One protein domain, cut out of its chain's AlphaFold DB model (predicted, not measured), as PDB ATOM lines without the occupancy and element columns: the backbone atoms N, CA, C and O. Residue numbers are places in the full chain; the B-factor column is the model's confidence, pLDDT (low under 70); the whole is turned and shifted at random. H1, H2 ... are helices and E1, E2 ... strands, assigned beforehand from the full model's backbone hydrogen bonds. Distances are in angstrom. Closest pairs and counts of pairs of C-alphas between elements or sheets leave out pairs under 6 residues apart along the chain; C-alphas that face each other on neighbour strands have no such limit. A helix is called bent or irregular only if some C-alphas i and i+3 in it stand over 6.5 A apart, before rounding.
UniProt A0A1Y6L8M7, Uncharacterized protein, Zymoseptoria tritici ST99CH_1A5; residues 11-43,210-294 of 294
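This is residues 11 to 43 and 210 to 294 of the 294 residues of an uncharacterized protein of Zymoseptoria tritici ST99CH_1A5 (UniProt A0A1Y6L8M7). The longest helix, H4, and the helix H5 pack on a core of loops and one short strand, E1. H1 packs on H5 at one end of the long axis, and H2 and H3 lie at the other end beyond H4. The 118 printed residues have five named helices and one named strand, in the order H1, H2, H3, E1, H4, H5; the class is mostly helix, though only 58 residues are in named elements. The whole is compact, with a radius of gyration of the C-alphas of 14.6 A and spans of 41 by 34 by 20 A.

Start at H4, residues 243 to 256; its Thr 246 has its C-alpha 5.2 A from that of Val 238 in E1, residues 236 to 238, the closest pair. E1 pairs with no named strand, but residues 265 to 266 pair with it, parallel. H5, residues 275 to 287, is close to H4 but not clearly touching, closest at the C-alphas of Glu 243 and Leu 284, 6.9 A. H1, residues 26 to 36, touches H5 at Gly 36 and Met 282, C-alphas 5.8 A apart, at a steep tilt of 42 degrees, the same way. H3, residues 217 to 229, and H4 only just touch, with 3 pairs of C-alphas within 8 A, only at their ends; Thr 220 and Ala 256 come closest, C-alphas 5.8 A apart. H2, residues 212 to 215, is close to H4 but not clearly touching, 7.5 A between the C-alphas of Pro 213 and Ala 256. Every O i to N i+4 pair is within hydrogen-bond range in H1 and H4, against 7 of 9 in H3 and in H5; H2 is too short for such a pair.

Find C-alpha 243 at (-11.868, 12.679, 28.011); H4 runs 19.9 A to C-alpha 256. H1 begins at (-37.884, 18.635, 18.300) and is 15.2 A long. H3, 19.2 A, is irregular, C-alphas 221 and 224 being 7.3 A apart; H5, 19.6 A, is only just irregular, 6.6 A between C-alphas 276 and 279, and it ends at C-alpha 287 at (-19.489, 10.510, 33.310). E1 is 5.9 A and H2 4.9 A.

The C-alphas of Pro 24 and Pro 224 are the two farthest apart, at 42.0 A. Residues 44 to 209 are not printed, and C-alphas 43 and 210 are 32.4 A apart across the cut. The link from H4 to H5, 18 residues, is long. Residues 11 to 12, 210 to 216 and 294 have pLDDT under 70.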
ATOM      1  N   THR A  11     -17.748  18.786  42.630       55.84
ATOM      2  CA  THR A  11     -19.163  18.808  43.001       55.84
ATOM      3  C   THR A  11     -19.921  19.508  41.875       55.84
ATOM      4  O   THR A  11     -20.072  20.730  41.868       55.84
ATOM      5  N   SER A  12     -20.282  18.723  40.859       68.44
ATOM      6  CA  SER A  12     -20.826  19.197  39.593       68.44
ATOM      7  C   SER A  12     -22.316  19.521  39.718       68.44
ATOM      8  O   SER A  12     -23.065  18.782  40.340       68.44
ATOM      9  N   LEU A  13     -22.772  20.618  39.104       86.88
ATOM     10  CA  LEU A  13     -24.190  21.028  39.086       86.88
ATOM     11  C   LEU A  13     -24.993  20.388  37.931       86.88
ATOM     12  O   LEU A  13     -25.977  20.963  37.455       86.88
ATOM     13  N   GLY A  14     -24.550  19.227  37.446       93.94
ATOM     14  CA  GLY A  14     -25.106  18.558  36.272       93.94
ATOM     15  C   GLY A  14     -24.575  19.116  34.953       93.94
ATOM     16  O   GLY A  14     -23.418  19.538  34.848       93.94
ATOM     17  N   VAL A  15     -25.428  19.090  33.933       96.62
ATOM     18  CA  VAL A  15     -25.109  19.414  32.541       96.62
ATOM     19  C   VAL A  15     -25.949  20.589  32.058       96.62
ATOM     20  O   VAL A  15     -27.141  20.687  32.352       96.62
ATOM     21  N   HIS A  16     -25.327  21.456  31.263       97.38
ATOM     22  CA  HIS A  16     -26.023  22.442  30.452       97.38
ATOM     23  C   HIS A  16     -25.831  22.128  28.968       97.38
ATOM     24  O   HIS A  16     -24.717  21.898  28.499       97.38
ATOM     25  N   LEU A  17     -26.947  22.103  28.247       97.50
ATOM     26  CA  LEU A  17     -26.998  21.972  26.799       97.50
ATOM     27  C   LEU A  17     -27.174  23.362  26.205       97.50
ATOM     28  O   LEU A  17     -28.042  24.095  26.668       97.50
ATOM     29  N   VAL A  18     -26.388  23.712  25.189       95.38
ATOM     30  CA  VAL A  18     -26.401  25.071  24.632       95.38
ATOM     31  C   VAL A  18     -27.656  25.328  23.792       95.38
ATOM     32  O   VAL A  18     -28.261  26.380  23.927       95.38
ATOM     33  N   GLY A  19     -28.109  24.385  22.966       94.75
ATOM     34  CA  GLY A  19     -29.276  24.641  22.115       94.75
ATOM     35  C   GLY A  19     -29.412  23.621  20.999       94.75
ATOM     36  O   GLY A  19     -29.983  22.551  21.209       94.75
ATOM     37  N   SER A  20     -28.861  23.958  19.833       94.00
ATOM     38  CA  SER A  20     -28.909  23.124  18.628       94.00
ATOM     39  C   SER A  20     -28.384  21.696  18.815       94.00
ATOM     40  O   SER A  20     -27.411  21.453  19.530       94.00
ATOM     41  N   ALA A  21     -29.002  20.755  18.104       93.56
ATOM     42  CA  ALA A  21     -28.560  19.372  17.994       93.56
ATOM     43  C   ALA A  21     -28.929  18.802  16.612       93.56
ATOM     44  O   ALA A  21     -29.920  19.235  16.025       93.56
ATOM     45  N   PRO A  22     -28.169  17.832  16.068       93.75
ATOM     46  CA  PRO A  22     -28.338  17.354  14.696       93.75
ATOM     47  C   PRO A  22     -29.456  16.300  14.605       93.75
ATOM     48  O   PRO A  22     -29.285  15.242  14.010       93.75
ATOM     49  N   PHE A  23     -30.598  16.562  15.241       94.62
ATOM     50  CA  PHE A  23     -31.725  15.636  15.290       94.62
ATOM     51  C   PHE A  23     -32.809  16.018  14.276       94.62
ATOM     52  O   PHE A  23     -33.031  17.200  14.012       94.62
ATOM     53  N   PRO A  24     -33.557  15.038  13.737       94.06
ATOM     54  CA  PRO A  24     -34.531  15.287  12.675       94.06
ATOM     55  C   PRO A  24     -35.793  16.027  13.144       94.06
ATOM     56  O   PRO A  24     -36.573  16.486  12.313       94.06
ATOM     57  N   SER A  25     -36.049  16.102  14.454       96.62
ATOM     58  CA  SER A  25     -37.217  16.799  14.999       96.62
ATOM     59  C   SER A  25     -37.030  17.209  16.457       96.62
ATOM     60  O   SER A  25     -36.307  16.544  17.204       96.62
ATOM     61  N   THR A  26     -37.780  18.220  16.894       97.69
ATOM     62  CA  THR A  26     -37.884  18.635  18.300       97.69
ATOM     63  C   THR A  26     -38.271  17.485  19.232       97.69
ATOM     64  O   THR A  26     -37.715  17.348  20.320       97.69
ATOM     65  N   SER A  27     -39.194  16.604  18.817       98.06
ATOM     66  CA  SER A  27     -39.561  15.446  19.643       98.06
ATOM     67  C   SER A  27     -38.404  14.463  19.795       98.06
ATOM     68  O   SER A  27     -38.272  13.871  20.866       98.06
ATOM     69  N   THR A  28     -37.612  14.250  18.741       97.69
ATOM     70  CA  THR A  28     -36.422  13.395  18.804       97.69
ATOM     71  C   THR A  28     -35.381  14.039  19.707       97.69
ATOM     72  O   THR A  28     -34.923  13.386  20.633       97.69
ATOM     73  N   ALA A  29     -35.103  15.334  19.530       97.50
ATOM     74  CA  ALA A  29     -34.154  16.065  20.360       97.50
ATOM     75  C   ALA A  29     -34.480  15.942  21.852       97.50
ATOM     76  O   ALA A  29     -33.643  15.500  22.633       97.50
ATOM     77  N   PHE A  30     -35.715  16.240  22.263       98.56
ATOM     78  CA  PHE A  30     -36.106  16.100  23.665       98.56
ATOM     79  C   PHE A  30     -35.934  14.676  24.211       98.56
ATOM     80  O   PHE A  30     -35.478  14.514  25.344       98.56
ATOM     81  N   ARG A  31     -36.288  13.650  23.426       98.38
ATOM     82  CA  ARG A  31     -36.143  12.243  23.831       98.38
ATOM     83  C   ARG A  31     -34.678  11.856  23.989       98.38
ATOM     84  O   ARG A  31     -34.327  11.287  25.016       98.38
ATOM     85  N   GLU A  32     -33.839  12.200  23.017       97.81
ATOM     86  CA  GLU A  32     -32.408  11.892  23.040       97.81
ATOM     87  C   GLU A  32     -31.699  12.598  24.199       97.81
ATOM     88  O   GLU A  32     -30.960  11.960  24.944       97.81
ATOM     89  N   HIS A  33     -31.997  13.880  24.443       97.69
ATOM     90  CA  HIS A  33     -31.453  14.597  25.598       97.69
ATOM     91  C   HIS A  33     -31.883  13.959  26.928       97.69
ATOM     92  O   HIS A  33     -31.044  13.736  27.799       97.69
ATOM     93  N   ALA A  34     -33.172  13.636  27.091       96.62
ATOM     94  CA  ALA A  34     -33.684  13.039  28.324       96.62
ATOM     95  C   ALA A  34     -33.126  11.625  28.578       96.62
ATOM     96  O   ALA A  34     -32.815  11.285  29.719       96.62
ATOM     97  N   LEU A  35     -32.974  10.813  27.525       95.62
ATOM     98  CA  LEU A  35     -32.435   9.452  27.606       95.62
ATOM     99  C   LEU A  35     -30.914   9.425  27.787       95.62
ATOM    100  O   LEU A  35     -30.402   8.591  28.531       95.62
ATOM    101  N   GLY A  36     -30.188  10.307  27.099       95.62
ATOM    102  CA  GLY A  36     -28.726  10.338  27.107       95.62
ATOM    103  C   GLY A  36     -28.122  10.982  28.356       95.62
ATOM    104  O   GLY A  36     -26.978  10.680  28.706       95.62
ATOM    105  N   LEU A  37     -28.885  11.841  29.039       96.38
ATOM    106  CA  LEU A  37     -28.446  12.622  30.199       96.38
ATOM    107  C   LEU A  37     -29.425  12.475  31.383       96.38
ATOM    108  O   LEU A  37     -29.913  13.480  31.920       96.38
ATOM    109  N   PRO A  38     -29.733  11.234  31.814       93.75
ATOM    110  CA  PRO A  38     -30.678  10.997  32.899       93.75
ATOM    111  C   PRO A  38     -30.182  11.680  34.175       93.75
ATOM    112  O   PRO A  38     -28.986  11.655  34.456       93.75
ATOM    113  N   SER A  39     -31.095  12.325  34.911       93.75
ATOM    114  CA  SER A  39     -30.819  13.065  36.160       93.75
ATOM    115  C   SER A  39     -29.729  14.153  36.076       93.75
ATOM    116  O   SER A  39     -29.324  14.691  37.103       93.75
ATOM    117  N   ARG A  40     -29.256  14.529  34.876       96.19
ATOM    118  CA  ARG A  40     -28.194  15.540  34.694       96.19
ATOM    119  C   ARG A  40     -28.699  16.925  34.306       96.19
ATOM    120  O   ARG A  40     -27.925  17.875  34.365       96.19
ATOM    121  N   LEU A  41     -29.957  17.059  33.896       96.50
ATOM    122  CA  LEU A  41     -30.479  18.284  33.288       96.50
ATOM    123  C   LEU A  41     -31.471  18.986  34.215       96.50
ATOM    124  O   LEU A  41     -32.436  18.378  34.660       96.50
ATOM    125  N   LYS A  42     -31.281  20.293  34.432       96.69
ATOM    126  CA  LYS A  42     -32.310  21.191  35.003       96.69
ATOM    127  C   LYS A  42     -33.261  21.739  33.939       96.69
ATOM    128  O   LYS A  42     -34.352  22.218  34.239       96.69
ATOM    129  N   ARG A  43     -32.813  21.726  32.686       97.75
ATOM    130  CA  ARG A  43     -33.468  22.354  31.543       97.75
ATOM    131  C   ARG A  43     -33.024  21.689  30.245       97.75
ATOM    132  O   ARG A  43     -31.894  21.209  30.178       97.75
ATOM    133  N   THR A 210      -3.598  34.003  24.077       42.88
ATOM    134  CA  THR A 210      -3.832  34.065  25.523       42.88
ATOM    135  C   THR A 210      -3.532  32.708  26.175       42.88
ATOM    136  O   THR A 210      -3.992  31.670  25.709       42.88
ATOM    137  N   SER A 211      -2.735  32.689  27.250       51.38
ATOM    138  CA  SER A 211      -2.456  31.467  28.027       51.38
ATOM    139  C   SER A 211      -3.688  31.021  28.836       51.38
ATOM    140  O   SER A 211      -4.500  31.865  29.203       51.38
ATOM    141  N   LEU A 212      -3.841  29.729  29.170       51.34
ATOM    142  CA  LEU A 212      -5.022  29.223  29.903       51.34
ATOM    143  C   LEU A 212      -5.314  29.963  31.237       51.34
ATOM    144  O   LEU A 212      -6.482  30.243  31.501       51.34
ATOM    145  N   PRO A 213      -4.314  30.349  32.061       53.62
ATOM    146  CA  PRO A 213      -4.548  31.215  33.223       53.62
ATOM    147  C   PRO A 213      -5.105  32.597  32.860       53.62
ATOM    148  O   PRO A 213      -5.959  33.117  33.567       53.62
ATOM    149  N   THR A 214      -4.649  33.183  31.753       55.97
ATOM    150  CA  THR A 214      -5.146  34.476  31.264       55.97
ATOM    151  C   THR A 214      -6.566  34.346  30.701       55.97
ATOM    152  O   THR A 214      -7.382  35.232  30.913       55.97
ATOM    153  N   PHE A 215      -6.895  33.214  30.071       58.50
ATOM    154  CA  PHE A 215      -8.245  32.911  29.586       58.50
ATOM    155  C   PHE A 215      -9.262  32.770  30.732       58.50
ATOM    156  O   PHE A 215     -10.399  33.211  30.614       58.50
ATOM    157  N   LEU A 216      -8.854  32.192  31.869       66.31
ATOM    158  CA  LEU A 216      -9.723  32.001  33.039       66.31
ATOM    159  C   LEU A 216      -9.721  33.182  34.026       66.31
ATOM    160  O   LEU A 216     -10.460  33.141  35.014       66.31
ATOM    161  N   ALA A 217      -8.918  34.223  33.788       71.06
ATOM    162  CA  ALA A 217      -8.818  35.369  34.691       71.06
ATOM    163  C   ALA A 217     -10.175  36.068  34.923       71.06
ATOM    164  O   ALA A 217     -10.537  36.234  36.087       71.06
ATOM    165  N   PRO A 218     -11.006  36.343  33.892       76.12
ATOM    166  CA  PRO A 218     -12.315  36.956  34.115       76.12
ATOM    167  C   PRO A 218     -13.233  36.111  35.005       76.12
ATOM    168  O   PRO A 218     -13.901  36.648  35.883       76.12
ATOM    169  N   LEU A 219     -13.238  34.782  34.826       79.69
ATOM    170  CA  LEU A 219     -14.038  33.875  35.656       79.69
ATOM    171  C   LEU A 219     -13.543  33.860  37.112       79.69
ATOM    172  O   LEU A 219     -14.347  33.838  38.045       79.69
ATOM    173  N   THR A 220     -12.224  33.908  37.304       82.12
ATOM    174  CA  THR A 220     -11.597  33.983  38.631       82.12
ATOM    175  C   THR A 220     -12.040  35.248  39.363       82.12
ATOM    176  O   THR A 220     -12.489  35.171  40.507       82.12
ATOM    177  N   ASP A 221     -12.001  36.394  38.681       87.31
ATOM    178  CA  ASP A 221     -12.328  37.700  39.258       87.31
ATOM    179  C   ASP A 221     -13.796  37.796  39.705       87.31
ATOM    180  O   ASP A 221     -14.095  38.388  40.744       87.31
ATOM    181  N   ILE A 222     -14.722  37.176  38.964       89.19
ATOM    182  CA  ILE A 222     -16.157  37.196  39.298       89.19
ATOM    183  C   ILE A 222     -16.591  36.066  40.241       89.19
ATOM    184  O   ILE A 222     -17.713  36.101  40.747       89.19
ATOM    185  N   THR A 223     -15.731  35.077  40.512       90.25
ATOM    186  CA  THR A 223     -16.061  33.904  41.346       90.25
ATOM    187  C   THR A 223     -16.639  34.268  42.722       90.25
ATOM    188  O   THR A 223     -17.671  33.693  43.079       90.25
ATOM    189  N   PRO A 224     -16.083  35.231  43.488       91.44
ATOM    190  CA  PRO A 224     -16.663  35.620  44.775       91.44
ATOM    191  C   PRO A 224     -18.117  36.093  44.652       91.44
ATOM    192  O   PRO A 224     -18.970  35.678  45.436       91.44
ATOM    193  N   THR A 225     -18.418  36.893  43.626       92.12
ATOM    194  CA  THR A 225     -19.772  37.388  43.342       92.12
ATOM    195  C   THR A 225     -20.710  36.256  42.938       92.12
ATOM    196  O   THR A 225     -21.841  36.198  43.417       92.12
ATOM    197  N   LEU A 226     -20.251  35.334  42.083       91.44
ATOM    198  CA  LEU A 226     -21.037  34.168  41.672       91.44
ATOM    199  C   LEU A 226     -21.449  33.330  42.888       91.44
ATOM    200  O   LEU A 226     -22.620  32.979  43.026       91.44
ATOM    201  N   MET A 227     -20.510  33.076  43.802       90.38
ATOM    202  CA  MET A 227     -20.765  32.324  45.031       90.38
ATOM    203  C   MET A 227     -21.704  33.074  45.983       90.38
ATOM    204  O   MET A 227     -22.640  32.473  46.503       90.38
ATOM    205  N   GLU A 228     -21.496  34.379  46.185       93.00
ATOM    206  CA  GLU A 228     -22.356  35.217  47.033       93.00
ATOM    207  C   GLU A 228     -23.807  35.236  46.532       93.00
ATOM    208  O   GLU A 228     -24.749  35.190  47.323       93.00
ATOM    209  N   LYS A 229     -23.997  35.294  45.209       93.06
ATOM    210  CA  LYS A 229     -25.319  35.355  44.573       93.06
ATOM    211  C   LYS A 229     -25.935  33.983  44.288       93.06
ATOM    212  O   LYS A 229     -27.067  33.937  43.815       93.06
ATOM    213  N   GLY A 230     -25.225  32.887  44.562       89.94
ATOM    214  CA  GLY A 230     -25.689  31.533  44.251       89.94
ATOM    215  C   GLY A 230     -25.878  31.290  42.749       89.94
ATOM    216  O   GLY A 230     -26.788  30.564  42.357       89.94
ATOM    217  N   LEU A 231     -25.063  31.934  41.909       91.50
ATOM    218  CA  LEU A 231     -25.127  31.790  40.457       91.50
ATOM    219  C   LEU A 231     -24.398  30.523  40.011       91.50
ATOM    220  O   LEU A 231     -23.260  30.262  40.401       91.50
ATOM    221  N   GLU A 232     -25.062  29.750  39.162       92.25
ATOM    222  CA  GLU A 232     -24.534  28.494  38.643       92.25
ATOM    223  C   GLU A 232     -23.742  28.733  37.360       92.25
ATOM    224  O   GLU A 232     -24.208  29.416  36.446       92.25
ATOM    225  N   VAL A 233     -22.556  28.133  37.273       92.62
ATOM    226  CA  VAL A 233     -21.674  28.247  36.107       92.62
ATOM    227  C   VAL A 233     -21.577  26.904  35.402       92.62
ATOM    228  O   VAL A 233     -21.465  25.865  36.051       92.62
ATOM    229  N   TYR A 234     -21.582  26.935  34.071       94.56
ATOM    230  CA  TYR A 234     -21.436  25.759  33.215       94.56
ATOM    231  C   TYR A 234     -20.373  26.017  32.138       94.56
ATOM    232  O   TYR A 234     -20.706  26.444  31.035       94.56
ATOM    233  N   PRO A 235     -19.082  25.809  32.443       90.56
ATOM    234  CA  PRO A 235     -18.010  25.999  31.476       90.56
ATOM    235  C   PRO A 235     -18.090  24.985  30.323       90.56
ATOM    236  O   PRO A 235     -18.326  23.794  30.548       90.56
ATOM    237  N   GLY A 236     -17.827  25.449  29.098       90.25
ATOM    238  CA  GLY A 236     -17.723  24.631  27.884       90.25
ATOM    239  C   GLY A 236     -16.427  23.819  27.839       90.25
ATOM    240  O   GLY A 236     -15.498  24.146  27.107       90.25
ATOM    241  N   VAL A 237     -16.318  22.804  28.694       87.31
ATOM    242  CA  VAL A 237     -15.079  22.033  28.907       87.31
ATOM    243  C   VAL A 237     -15.098  20.665  28.242       87.31
ATOM    244  O   VAL A 237     -14.051  20.016  28.174       87.31
ATOM    245  N   VAL A 238     -16.255  20.216  27.759       88.94
ATOM    246  CA  VAL A 238     -16.419  18.894  27.150       88.94
ATOM    247  C   VAL A 238     -16.225  18.977  25.646       88.94
ATOM    248  O   VAL A 238     -16.915  19.736  24.981       88.94
ATOM    249  N   GLN A 239     -15.324  18.149  25.120       82.69
ATOM    250  CA  GLN A 239     -15.104  17.977  23.683       82.69
ATOM    251  C   GLN A 239     -15.274  16.501  23.315       82.69
ATOM    252  O   GLN A 239     -14.940  15.620  24.115       82.69
ATOM    253  N   CYS A 240     -15.814  16.229  22.124       81.38
ATOM    254  CA  CYS A 240     -16.037  14.859  21.663       81.38
ATOM    255  C   CYS A 240     -14.728  14.062  21.659       81.38
ATOM    256  O   CYS A 240     -13.689  14.573  21.251       81.38
ATOM    257  N   ASP A 241     -14.793  12.819  22.140       82.06
ATOM    258  CA  ASP A 241     -13.675  11.869  22.195       82.06
ATOM    259  C   ASP A 241     -12.402  12.361  22.919       82.06
ATOM    260  O   ASP A 241     -11.353  11.721  22.843       82.06
ATOM    261  N   ASP A 242     -12.493  13.436  23.708       83.62
ATOM    262  CA  ASP A 242     -11.371  14.014  24.455       83.62
ATOM    263  C   ASP A 242     -11.623  13.997  25.970       83.62
ATOM    264  O   ASP A 242     -11.743  15.026  26.641       83.62
ATOM    265  N   GLU A 243     -11.706  12.801  26.558       88.56
ATOM    266  CA  GLU A 243     -11.868  12.679  28.011       88.56
ATOM    267  C   GLU A 243     -10.682  13.276  28.774       88.56
ATOM    268  O   GLU A 243     -10.876  13.954  29.787       88.56
ATOM    269  N   LYS A 244      -9.457  13.013  28.306       83.00
ATOM    270  CA  LYS A 244      -8.241  13.470  28.980       83.00
ATOM    271  C   LYS A 244      -8.207  14.996  29.035       83.00
ATOM    272  O   LYS A 244      -8.095  15.545  30.130       83.00
ATOM    273  N   GLY A 245      -8.366  15.670  27.897       80.75
ATOM    274  CA  GLY A 245      -8.401  17.126  27.850       80.75
ATOM    275  C   GLY A 245      -9.603  17.690  28.601       80.75
ATOM    276  O   GLY A 245      -9.473  18.704  29.282       80.75
ATOM    277  N   THR A 246     -10.751  17.003  28.598       84.19
ATOM    278  CA  THR A 246     -11.924  17.438  29.376       84.19
ATOM    279  C   THR A 246     -11.623  17.440  30.875       84.19
ATOM    280  O   THR A 246     -11.917  18.418  31.563       84.19
ATOM    281  N   ARG A 247     -10.959  16.401  31.397       87.38
ATOM    282  CA  ARG A 247     -10.511  16.361  32.800       87.38
ATOM    283  C   ARG A 247      -9.483  17.447  33.108       87.38
ATOM    284  O   ARG A 247      -9.543  18.051  34.178       87.38
ATOM    285  N   GLU A 248      -8.562  17.721  32.186       81.62
ATOM    286  CA  GLU A 248      -7.573  18.796  32.335       81.62
ATOM    287  C   GLU A 248      -8.235  20.182  32.396       81.62
ATOM    288  O   GLU A 248      -7.880  20.986  33.262       81.62
ATOM    289  N   ARG A 249      -9.236  20.435  31.542       84.31
ATOM    290  CA  ARG A 249     -10.028  21.675  31.521       84.31
ATOM    291  C   ARG A 249     -10.872  21.838  32.785       84.31
ATOM    292  O   ARG A 249     -10.819  22.897  33.405       84.31
ATOM    293  N   ILE A 250     -11.558  20.784  33.233       87.69
ATOM    294  CA  ILE A 250     -12.274  20.769  34.521       87.69
ATOM    295  C   ILE A 250     -11.315  21.113  35.667       87.69
ATOM    296  O   ILE A 250     -11.586  22.017  36.454       87.69
ATOM    297  N   ALA A 251     -10.155  20.454  35.728       85.31
ATOM    298  CA  ALA A 251      -9.167  20.714  36.767       85.31
ATOM    299  C   ALA A 251      -8.597  22.142  36.697       85.31
ATOM    300  O   ALA A 251      -8.241  22.709  37.730       85.31
ATOM    301  N   ALA A 252      -8.496  22.735  35.503       81.06
ATOM    302  CA  ALA A 252      -8.089  24.126  35.338       81.06
ATOM    303  C   ALA A 252      -9.125  25.095  35.921       81.06
ATOM    304  O   ALA A 252      -8.733  25.975  36.684       81.06
ATOM    305  N   VAL A 253     -10.420  24.884  35.655       85.00
ATOM    306  CA  VAL A 253     -11.505  25.673  36.266       85.00
ATOM    307  C   VAL A 253     -11.482  25.527  37.788       85.00
ATOM    308  O   VAL A 253     -11.484  26.533  38.490       85.00
ATOM    309  N   THR A 254     -11.368  24.302  38.314       88.56
ATOM    310  CA  THR A 254     -11.307  24.056  39.766       88.56
ATOM    311  C   THR A 254     -10.130  24.768  40.436       88.56
ATOM    312  O   THR A 254     -10.283  25.310  41.528       88.56
ATOM    313  N   ARG A 255      -8.950  24.784  39.799       84.75
ATOM    314  CA  ARG A 255      -7.781  25.511  40.321       84.75
ATOM    315  C   ARG A 255      -7.953  27.026  40.247       84.75
ATOM    316  O   ARG A 255      -7.505  27.710  41.159       84.75
ATOM    317  N   ALA A 256      -8.552  27.530  39.168       80.50
ATOM    318  CA  ALA A 256      -8.775  28.959  38.959       80.50
ATOM    319  C   ALA A 256      -9.866  29.520  39.885       80.50
ATOM    320  O   ALA A 256      -9.753  30.647  40.345       80.50
ATOM    321  N   CYS A 257     -10.881  28.715  40.217       87.19
ATOM    322  CA  CYS A 257     -12.051  29.135  40.991       87.19
ATOM    323  C   CYS A 257     -12.234  28.266  42.257       87.19
ATOM    324  O   CYS A 257     -13.178  27.471  42.326       87.19
ATOM    325  N   PRO A 258     -11.342  28.355  43.268       86.81
ATOM    326  CA  PRO A 258     -11.422  27.504  44.452       86.81
ATOM    327  C   PRO A 258     -12.755  27.660  45.195       86.81
ATOM    328  O   PRO A 258     -13.147  28.763  45.561       86.81
ATOM    329  N   GLY A 259     -13.437  26.541  45.451       87.62
ATOM    330  CA  GLY A 259     -14.716  26.517  46.173       87.62
ATOM    331  C   GLY A 259     -15.957  26.780  45.313       87.62
ATOM    332  O   GLY A 259     -17.068  26.563  45.798       87.62
ATOM    333  N   LEU A 260     -15.796  27.175  44.045       89.50
ATOM    334  CA  LEU A 260     -16.911  27.295  43.111       89.50
ATOM    335  C   LEU A 260     -17.432  25.902  42.730       89.50
ATOM    336  O   LEU A 260     -16.688  25.068  42.209       89.50
ATOM    337  N   LYS A 261     -18.728  25.664  42.947       90.31
ATOM    338  CA  LYS A 261     -19.443  24.528  42.352       90.31
ATOM    339  C   LYS A 261     -19.898  24.914  40.946       90.31
ATOM    340  O   LYS A 261     -20.470  25.986  40.768       90.31
ATOM    341  N   PHE A 262     -19.664  24.056  39.956       92.62
ATOM    342  CA  PHE A 262     -20.010  24.328  38.556       92.62
ATOM    343  C   PHE A 262     -20.464  23.049  37.846       92.62
ATOM    344  O   PHE A 262     -20.003  21.960  38.173       92.62
ATOM    345  N   GLY A 263     -21.391  23.147  36.897       94.62
ATOM    346  CA  GLY A 263     -21.746  22.038  36.004       94.62
ATOM    347  C   GLY A 263     -20.855  22.008  34.764       94.62
ATOM    348  O   GLY A 263     -19.907  22.776  34.659       94.62
ATOM    349  N   VAL A 264     -21.143  21.143  33.800       94.94
ATOM    350  CA  VAL A 264     -20.351  21.047  32.559       94.94
ATOM    351  C   VAL A 264     -21.220  21.253  31.325       94.94
ATOM    352  O   VAL A 264     -22.405  20.922  31.321       94.94
ATOM    353  N   ALA A 265     -20.617  21.792  30.272       95.69
ATOM    354  CA  ALA A 265     -21.224  21.951  28.959       95.69
ATOM    355  C   ALA A 265     -20.199  21.637  27.859       95.69
ATOM    356  O   ALA A 265     -18.995  21.524  28.121       95.69
ATOM    357  N   THR A 266     -20.680  21.510  26.624       92.69
ATOM    358  CA  THR A 266     -19.847  21.689  25.426       92.69
ATOM    359  C   THR A 266     -19.627  23.180  25.162       92.69
ATOM    360  O   THR A 266     -20.322  24.027  25.719       92.69
ATOM    361  N   GLU A 267     -18.648  23.520  24.329       86.94
ATOM    362  CA  GLU A 267     -18.322  24.905  23.968       86.94
ATOM    363  C   GLU A 267     -19.424  25.611  23.163       86.94
ATOM    364  O   GLU A 267     -19.541  26.832  23.209       86.94
ATOM    365  N   CYS A 268     -20.230  24.849  22.424       90.50
ATOM    366  CA  CYS A 268     -21.325  25.344  21.598       90.50
ATOM    367  C   CYS A 268     -22.436  24.280  21.496       90.50
ATOM    368  O   CYS A 268     -22.317  23.183  22.054       90.50
ATOM    369  N   GLY A 269     -23.516  24.602  20.781       92.00
ATOM    370  CA  GLY A 269     -24.531  23.628  20.378       92.00
ATOM    371  C   GLY A 269     -23.990  22.622  19.358       92.00
ATOM    372  O   GLY A 269     -22.977  22.852  18.695       92.00
ATOM    373  N   TRP A 270     -24.682  21.496  19.219       93.06
ATOM    374  CA  TRP A 270     -24.248  20.350  18.424       93.06
ATOM    375  C   TRP A 270     -24.774  20.357  16.989       93.06
ATOM    376  O   TRP A 270     -24.590  19.380  16.276       93.06
ATOM    377  N   GLY A 271     -25.417  21.430  16.518       88.19
ATOM    378  CA  GLY A 271     -25.996  21.459  15.167       88.19
ATOM    379  C   GLY A 271     -24.997  21.130  14.041       88.19
ATOM    380  O   GLY A 271     -25.384  20.603  13.006       88.19
ATOM    381  N   ARG A 272     -23.698  21.394  14.225       88.19
ATOM    382  CA  ARG A 272     -22.637  21.051  13.251       88.19
ATOM    383  C   ARG A 272     -21.931  19.727  13.543       88.19
ATOM    384  O   ARG A 272     -21.063  19.317  12.779       88.19
ATOM    385  N   THR A 273     -22.255  19.095  14.659       89.12
ATOM    386  CA  THR A 273     -21.624  17.859  15.100       89.12
ATOM    387  C   THR A 273     -22.214  16.683  14.319       89.12
ATOM    388  O   THR A 273     -23.437  16.601  14.203       89.12
ATOM    389  N   PRO A 274     -21.389  15.762  13.791       90.56
ATOM    390  CA  PRO A 274     -21.889  14.532  13.184       90.56
ATOM    391  C   PRO A 274     -22.743  13.722  14.170       90.56
ATOM    392  O   PRO A 274     -22.391  13.605  15.346       90.56
ATOM    393  N   GLU A 275     -23.859  13.155  13.709       89.25
ATOM    394  CA  GLU A 275     -24.825  12.454  14.570       89.25
ATOM    395  C   GLU A 275     -24.170  11.296  15.348       89.25
ATOM    396  O   GLU A 275     -24.437  11.098  16.535       89.25
ATOM    397  N   GLU A 276     -23.220  10.590  14.730       90.00
ATOM    398  CA  GLU A 276     -22.476   9.487  15.341       90.00
ATOM    399  C   GLU A 276     -21.621   9.901  16.553       90.00
ATOM    400  O   GLU A 276     -21.317   9.066  17.408       90.00
ATOM    401  N   GLN A 277     -21.265  11.185  16.668       90.81
ATOM    402  CA  GLN A 277     -20.472  11.725  17.777       90.81
ATOM    403  C   GLN A 277     -21.329  12.092  18.997       90.81
ATOM    404  O   GLN A 277     -20.832  12.110  20.127       90.81
ATOM    405  N   ILE A 278     -22.634  12.321  18.815       93.88
ATOM    406  CA  ILE A 278     -23.535  12.807  19.872       93.88
ATOM    407  C   ILE A 278     -23.610  11.832  21.049       93.88
ATOM    408  O   ILE A 278     -23.522  12.233  22.213       93.88
ATOM    409  N   GLY A 279     -23.673  10.528  20.767       93.62
ATOM    410  CA  GLY A 279     -23.654   9.501  21.808       93.62
ATOM    411  C   GLY A 279     -22.359   9.499  22.633       93.62
ATOM    412  O   GLY A 279     -22.398   9.243  23.838       93.62
ATOM    413  N   GLY A 280     -21.212   9.797  22.011       93.12
ATOM    414  CA  GLY A 280     -19.921   9.931  22.694       93.12
ATOM    415  C   GLY A 280     -19.882  11.148  23.619       93.12
ATOM    416  O   GLY A 280     -19.495  11.030  24.785       93.12
ATOM    417  N   ILE A 281     -20.378  12.287  23.132       94.38
ATOM    418  CA  ILE A 281     -20.496  13.534  23.901       94.38
ATOM    419  C   ILE A 281     -21.385  13.332  25.134       94.38
ATOM    420  O   ILE A 281     -20.955  13.624  26.250       94.38
ATOM    421  N   MET A 282     -22.589  12.769  24.971       95.69
ATOM    422  CA  MET A 282     -23.512  12.545  26.094       95.69
ATOM    423  C   MET A 282     -22.940  11.576  27.136       95.69
ATOM    424  O   MET A 282     -23.054  11.821  28.337       95.69
ATOM    425  N   LYS A 283     -22.239  10.514  26.708       93.81
ATOM    426  CA  LYS A 283     -21.527   9.613  27.632       93.81
ATOM    427  C   LYS A 283     -20.464  10.352  28.442       93.81
ATOM    428  O   LYS A 283     -20.321  10.099  29.639       93.81
ATOM    429  N   LEU A 284     -19.710  11.245  27.802       92.69
ATOM    430  CA  LEU A 284     -18.671  12.014  28.474       92.69
ATOM    431  C   LEU A 284     -19.268  13.022  29.464       92.69
ATOM    432  O   LEU A 284     -18.804  13.081  30.602       92.69
ATOM    433  N   LEU A 285     -20.329  13.729  29.066       94.56
ATOM    434  CA  LEU A 285     -21.100  14.632  29.927       94.56
ATOM    435  C   LEU A 285     -21.629  13.907  31.165       94.56
ATOM    436  O   LEU A 285     -21.362  14.344  32.281       94.56
ATOM    437  N   THR A 286     -22.302  12.767  30.998       93.00
ATOM    438  CA  THR A 286     -22.837  11.970  32.116       93.00
ATOM    439  C   THR A 286     -21.738  11.496  33.063       93.00
ATOM    440  O   THR A 286     -21.893  11.561  34.280       93.00
ATOM    441  N   ARG A 287     -20.603  11.043  32.518       91.31
ATOM    442  CA  ARG A 287     -19.489  10.510  33.310       91.31
ATOM    443  C   ARG A 287     -18.727  11.575  34.099       91.31
ATOM    444  O   ARG A 287     -18.137  11.247  35.123       91.31
ATOM    445  N   LEU A 288     -18.686  12.810  33.608       90.56
ATOM    446  CA  LEU A 288     -17.923  13.910  34.209       90.56
ATOM    447  C   LEU A 288     -18.816  14.950  34.897       90.56
ATOM    448  O   LEU A 288     -18.355  16.047  35.204       90.56
ATOM    449  N   SER A 289     -20.077  14.595  35.153       92.00
ATOM    450  CA  SER A 289     -21.034  15.414  35.891       92.00
ATOM    451  C   SER A 289     -21.749  14.623  36.981       92.00
ATOM    452  O   SER A 289     -21.892  13.396  36.907       92.00
ATOM    453  N   SER A 290     -22.230  15.340  37.991       90.12
ATOM    454  CA  SER A 290     -23.050  14.784  39.065       90.12
ATOM    455  C   SER A 290     -24.535  14.873  38.726       90.12
ATOM    456  O   SER A 290     -24.947  15.613  37.833       90.12
ATOM    457  N   GLU A 291     -25.341  14.108  39.454       90.62
ATOM    458  CA  GLU A 291     -26.793  14.266  39.430       90.62
ATOM    459  C   GLU A 291     -27.197  15.653  39.906       90.62
ATOM    460  O   GLU A 291     -26.583  16.229  40.804       90.62
ATOM    461  N   VAL A 292     -28.246  16.180  39.290       88.06
ATOM    462  CA  VAL A 292     -28.922  17.366  39.786       88.06
ATOM    463  C   VAL A 292     -29.714  16.962  41.026       88.06
ATOM    464  O   VAL A 292     -30.559  16.073  40.958       88.06
ATOM    465  N   GLU A 293     -29.449  17.626  42.148       74.50
ATOM    466  CA  GLU A 293     -30.282  17.518  43.345       74.50
ATOM    467  C   GLU A 293     -31.669  18.109  43.030       74.50
ATOM    468  O   GLU A 293     -31.777  19.287  42.678       74.50
ATOM    469  N   THR A 294     -32.701  17.263  43.083       58.31
ATOM    470  CA  THR A 294     -34.121  17.624  42.915       58.31
ATOM    471  C   THR A 294     -34.756  18.007  44.238       58.31
ATOM    472  O   THR A 294     -34.561  17.223  45.199       58.31
TER     473      THR A 294